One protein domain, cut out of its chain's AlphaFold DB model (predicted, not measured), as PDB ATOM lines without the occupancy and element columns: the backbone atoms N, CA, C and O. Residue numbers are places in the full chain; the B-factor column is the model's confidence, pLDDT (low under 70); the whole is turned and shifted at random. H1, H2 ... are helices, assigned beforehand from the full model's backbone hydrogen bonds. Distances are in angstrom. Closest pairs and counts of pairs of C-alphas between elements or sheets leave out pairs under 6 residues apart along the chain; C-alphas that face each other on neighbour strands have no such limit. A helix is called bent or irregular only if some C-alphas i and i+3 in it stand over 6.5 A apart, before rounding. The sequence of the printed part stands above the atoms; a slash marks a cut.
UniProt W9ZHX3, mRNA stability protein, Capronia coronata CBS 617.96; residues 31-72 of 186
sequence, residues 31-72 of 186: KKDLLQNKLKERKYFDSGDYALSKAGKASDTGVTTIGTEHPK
ATOM      1  N   LYS A  31     169.317 190.391 209.536       77.94
ATOM      2  CA  LYS A  31     169.726 189.076 209.005       77.94
ATOM      3  C   LYS A  31     171.156 188.695 209.412       77.94
ATOM      4  O   LYS A  31     171.440 187.516 209.602       77.94
ATOM      5  N   LYS A  32     172.048 189.682 209.565       76.88
ATOM      6  CA  LYS A  32     173.449 189.459 209.954       76.88
ATOM      7  C   LYS A  32     173.549 189.114 211.437       76.88
ATOM      8  O   LYS A  32     174.224 188.160 211.801       76.88
ATOM      9  N   ASP A  33     172.816 189.842 212.269       80.75
ATOM     10  CA  ASP A  33     172.869 189.694 213.724       80.75
ATOM     11  C   ASP A  33     172.239 188.380 214.214       80.75
ATOM     12  O   ASP A  33     172.716 187.773 215.169       80.75
ATOM     13  N   LEU A  34     171.217 187.878 213.508       81.12
ATOM     14  CA  LEU A  34     170.515 186.647 213.883       81.12
ATOM     15  C   LEU A  34     171.443 185.425 213.955       81.12
ATOM     16  O   LEU A  34     171.355 184.630 214.889       81.12
ATOM     17  N   LEU A  35     172.318 185.267 212.961       79.69
ATOM     18  CA  LEU A  35     173.278 184.164 212.910       79.69
ATOM     19  C   LEU A  35     174.561 184.512 213.662       79.69
ATOM     20  O   LEU A  35     175.113 183.658 214.344       79.69
ATOM     21  N   GLN A  36     175.020 185.765 213.589       82.00
ATOM     22  CA  GLN A  36     176.245 186.186 214.266       82.00
ATOM     23  C   GLN A  36     176.133 186.087 215.783       82.00
ATOM     24  O   GLN A  36     177.088 185.644 216.407       82.00
ATOM     25  N   ASN A  37     174.997 186.446 216.384       81.31
ATOM     26  CA  ASN A  37     174.824 186.311 217.830       81.31
ATOM     27  C   ASN A  37     174.832 184.848 218.255       81.31
ATOM     28  O   ASN A  37     175.541 184.508 219.194       81.31
ATOM     29  N   LYS A  38     174.164 183.981 217.486       82.00
ATOM     30  CA  LYS A  38     174.199 182.534 217.709       82.00
ATOM     31  C   LYS A  38     175.591 181.948 217.575       82.00
ATOM     32  O   LYS A  38     175.956 181.078 218.348       82.00
ATOM     33  N   LEU A  39     176.372 182.406 216.600       80.38
ATOM     34  CA  LEU A  39     177.743 181.939 216.430       80.38
ATOM     35  C   LEU A  39     178.658 182.462 217.545       80.38
ATOM     36  O   LEU A  39     179.448 181.687 218.068       80.38
ATOM     37  N   LYS A  40     178.506 183.727 217.956       78.31
ATOM     38  CA  LYS A  40     179.282 184.355 219.040       78.31
ATOM     39  C   LYS A  40     178.959 183.786 220.421       78.31
ATOM     40  O   LYS A  40     179.844 183.707 221.262       78.31
ATOM     41  N   GLU A  41     177.704 183.420 220.677       81.12
ATOM     42  CA  GLU A  41     177.276 182.839 221.955       81.12
ATOM     43  C   GLU A  41     177.569 181.334 222.062       81.12
ATOM     44  O   GLU A  41     177.302 180.740 223.108       81.12
ATOM     45  N   ARG A  42     178.124 180.700 221.014       86.69
ATOM     46  CA  ARG A  42     178.596 179.308 221.079       86.69
ATOM     47  C   ARG A  42     179.749 179.208 222.069       86.69
ATOM     48  O   ARG A  42     180.850 179.682 221.809       86.69
ATOM     49  N   LYS A  43     179.485 178.557 223.198       86.88
ATOM     50  CA  LYS A  43     180.474 178.313 224.259       86.88
ATOM     51  C   LYS A  43     181.139 176.945 224.129       86.88
ATOM     52  O   LYS A  43     182.339 176.819 224.356       86.88
ATOM     53  N   TYR A  44     180.357 175.933 223.754       88.31
ATOM     54  CA  TYR A  44     180.774 174.534 223.813       88.31
ATOM     55  C   TYR A  44     181.236 173.996 222.462       88.31
ATOM     56  O   TYR A  44     180.618 174.293 221.441       88.31
ATOM     57  N   PHE A  45     182.298 173.189 222.483       89.75
ATOM     58  CA  PHE A  45     182.812 172.490 221.302       89.75
ATOM     59  C   PHE A  45     181.812 171.416 220.846       89.75
ATOM     60  O   PHE A  45     181.508 170.493 221.608       89.75
ATOM     61  N   ASP A  46     181.294 171.524 219.619       87.12
ATOM     62  CA  ASP A  46     180.356 170.550 219.045       87.12
ATOM     63  C   ASP A  46     181.030 169.595 218.035       87.12
ATOM     64  O   ASP A  46     182.202 169.718 217.672       87.12
ATOM     65  N   SER A  47     180.298 168.578 217.575       89.62
ATOM     66  CA  SER A  47     180.818 167.644 216.564       89.62
ATOM     67  C   SER A  47     181.076 168.311 215.205       89.62
ATOM     68  O   SER A  47     181.866 167.793 214.413       89.62
ATOM     69  N   GLY A  48     180.441 169.454 214.930       88.25
ATOM     70  CA  GLY A  48     180.703 170.264 213.743       88.25
ATOM     71  C   GLY A  48     182.073 170.931 213.823       88.25
ATOM     72  O   GLY A  48     182.866 170.819 212.886       88.25
ATOM     73  N   ASP A  49     182.399 171.519 214.971       87.94
ATOM     74  CA  ASP A  49     183.715 172.067 215.278       87.94
ATOM     75  C   ASP A  49     184.786 170.971 215.180       87.94
ATOM     76  O   ASP A  49     185.854 171.200 214.605       87.94
ATOM     77  N   TYR A  50     184.488 169.749 215.647       89.56
ATOM     78  CA  TYR A  50     185.365 168.589 215.456       89.56
ATOM     79  C   TYR A  50     185.598 168.267 213.978       89.56
ATOM     80  O   TYR A  50     186.748 168.087 213.572       89.56
ATOM     81  N   ALA A  51     184.541 168.220 213.162       90.62
ATOM     82  CA  ALA A  51     184.658 167.948 211.731       90.62
ATOM     83  C   ALA A  51     185.511 169.012 211.019       90.62
ATOM     84  O   ALA A  51     186.399 168.667 210.237       90.62
ATOM     85  N   LEU A  52     185.310 170.293 211.340       84.06
ATOM     86  CA  LEU A  52     186.095 171.398 210.780       84.06
ATOM     87  C   LEU A  52     187.547 171.403 211.276       84.06
ATOM     88  O   LEU A  52     188.458 171.680 210.494       84.06
ATOM     89  N   SER A  53     187.782 171.047 212.542       85.38
ATOM     90  CA  SER A  53     189.124 170.919 213.127       85.38
ATOM     91  C   SER A  53     189.895 169.756 212.511       85.38
ATOM     92  O   SER A  53     191.073 169.893 212.188       85.38
ATOM     93  N   LYS A  54     189.226 168.623 212.277       89.94
ATOM     94  CA  LYS A  54     189.808 167.479 211.565       89.94
ATOM     95  C   LYS A  54     190.063 167.767 210.092       89.94
ATOM     96  O   LYS A  54     191.051 167.273 209.562       89.94
ATOM     97  N   ALA A  55     189.220 168.577 209.459       85.31
ATOM     98  CA  ALA A  55     189.412 169.025 208.083       85.31
ATOM     99  C   ALA A  55     190.466 170.143 207.935       85.31
ATOM    100  O   ALA A  55     190.771 170.525 206.810       85.31
ATOM    101  N   GLY A  56     190.999 170.696 209.036       81.56
ATOM    102  CA  GLY A  56     191.953 171.813 209.008       81.56
ATOM    103  C   GLY A  56     191.339 173.173 208.650       81.56
ATOM    104  O   GLY A  56     192.069 174.111 208.355       81.56
ATOM    105  N   LYS A  57     190.004 173.299 208.679       79.19
ATOM    106  CA  LYS A  57     189.253 174.493 208.235       79.19
ATOM    107  C   LYS A  57     188.762 175.371 209.384       79.19
ATOM    108  O   LYS A  57     188.090 176.370 209.148       79.19
ATOM    109  N   ALA A  58     189.071 175.000 210.623       70.75
ATOM    110  CA  ALA A  58     188.499 175.628 211.810       70.75
ATOM    111  C   ALA A  58     188.824 177.133 211.937       70.75
ATOM    112  O   ALA A  58     188.033 177.875 212.509       70.75
ATOM    113  N   SER A  59     189.943 177.600 211.369       63.50
ATOM    114  CA  SER A  59     190.362 179.010 211.410       63.50
ATOM    115  C   SER A  59     190.212 179.767 210.086       63.50
ATOM    116  O   SER A  59     190.371 180.984 210.067       63.50
ATOM    117  N   ASP A  60     189.944 179.072 208.980       55.56
ATOM    118  CA  ASP A  60     190.139 179.605 207.623       55.56
ATOM    119  C   ASP A  60     188.993 180.528 207.170       55.56
ATOM    120  O   ASP A  60     189.192 181.504 206.455       55.56
ATOM    121  N   THR A  61     187.772 180.292 207.655       59.69
ATOM    122  CA  THR A  61     186.591 181.047 207.207       59.69
ATOM    123  C   THR A  61     186.227 182.248 208.079       59.69
ATOM    124  O   THR A  61     185.192 182.856 207.825       59.69
ATOM    125  N   GLY A  62     187.017 182.592 209.107       60.22
ATOM    126  CA  GLY A  62     186.936 183.843 209.896       60.22
ATOM    127  C   GLY A  62     185.612 184.177 210.618       60.22
ATOM    128  O   GLY A  62     185.549 185.154 211.358       60.22
ATOM    129  N   VAL A  63     184.548 183.399 210.407       62.38
ATOM    130  CA  VAL A  63     183.167 183.714 210.816       62.38
ATOM    131  C   VAL A  63     182.707 182.883 212.019       62.38
ATOM    132  O   VAL A  63     181.750 183.255 212.695       62.38
ATOM    133  N   THR A  64     183.383 181.777 212.328       65.88
ATOM    134  CA  THR A  64     182.951 180.830 213.360       65.88
ATOM    135  C   THR A  64     183.931 180.824 214.524       65.88
ATOM    136  O   THR A  64     185.045 180.318 214.412       65.88
ATOM    137  N   THR A  65     183.512 181.382 215.657       74.88
ATOM    138  CA  THR A  65     184.160 181.132 216.946       74.88
ATOM    139  C   THR A  65     183.935 179.670 217.316       74.88
ATOM    140  O   THR A  65     182.796 179.238 217.494       74.88
ATOM    141  N   ILE A  66     185.022 178.904 217.372       80.25
ATOM    142  CA  ILE A  66     185.019 177.503 217.799       80.25
ATOM    143  C   ILE A  66     184.652 177.482 219.285       80.25
ATOM    144  O   ILE A  66     185.274 178.207 220.067       80.25
ATOM    145  N   GLY A  67     183.660 176.684 219.680       82.00
ATOM    146  CA  GLY A  67     183.375 176.510 221.102       82.00
ATOM    147  C   GLY A  67     184.540 175.783 221.768       82.00
ATOM    148  O   GLY A  67     185.099 174.864 221.188       82.00
ATOM    149  N   THR A  68     184.966 176.188 222.958       82.25
ATOM    150  CA  THR A  68     186.155 175.603 223.615       82.25
ATOM    151  C   THR A  68     185.856 175.021 224.988       82.25
ATOM    152  O   THR A  68     186.660 174.264 225.530       82.25
ATOM    153  N   GLU A  69     184.698 175.351 225.558       87.69
ATOM    154  CA  GLU A  69     184.291 174.898 226.879       87.69
ATOM    155  C   GLU A  69     183.565 173.541 226.799       87.69
ATOM    156  O   GLU A  69     182.989 173.174 225.773       87.69
ATOM    157  N   HIS A  70     183.558 172.796 227.905       85.25
ATOM    158  CA  HIS A  70     182.665 171.652 228.106       85.25
ATOM    159  C   HIS A  70     181.525 172.069 229.049       85.25
ATOM    160  O   HIS A  70     181.785 172.818 229.992       85.25
ATOM    161  N   PRO A  71     180.280 171.600 228.849       86.88
ATOM    162  CA  PRO A  71     179.163 171.949 229.729       86.88
ATOM    163  C   PRO A  71     179.492 171.621 231.188       86.88
ATOM    164  O   PRO A  71     179.823 170.479 231.517       86.88
ATOM    165  N   LYS A  72     179.422 172.630 232.067       87.50
ATOM    166  CA  LYS A  72     179.651 172.445 233.502       87.50
ATOM    167  C   LYS A  72     178.484 171.682 234.107       87.50
ATOM    168  O   LYS A  72     177.335 172.015 233.837       87.50
TER     169      LYS A  72
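This is residues 31 to 72 of the 186 residues of the protein "mRNA stability protein" of Capronia coronata CBS 617.96 (UniProt W9ZHX3). Two short helices, H1 and H2, sit well separated in a flat, open model; a long stretch with no named element, residues 55 to 72, loops back from H2, crosses the link between the helices and runs out as a tail to Lys 72. The printed part has 42 residues with two named helices, H1 then H2, and no named strand. The class is all helix, though only 18 of the 42 residues are in named elements. It is only just compact, close to loose, with a radius of gyration of the C-alphas of 10.8 A and spans of 29 by 29 by 12 A.

H1, residues 31 to 40, is the longest helix. H2, residues 47 to 54, is apart from it, with no C-alpha of the one within 8 A of the other. The link between them, six residues, is short. In H2 every O i to N i+4 pair is within hydrogen-bond range; in H1, 4 of 6 are.

H1 runs 14.6 A from C-alpha 31 at (169.726, 189.076, 209.005). It is neither bent nor irregular, but only just: C-alphas 32 and 35 are 6.1 A apart. H2 runs 10.3 A to C-alpha 54 at (189.808, 167.479, 211.565).

The C-alphas of Lys 31 and Lys 72, 31.2 A apart, are the two farthest apart. The printed part has no cut. Its mean pLDDT is 80.4; residues 59 to 64 are under 70.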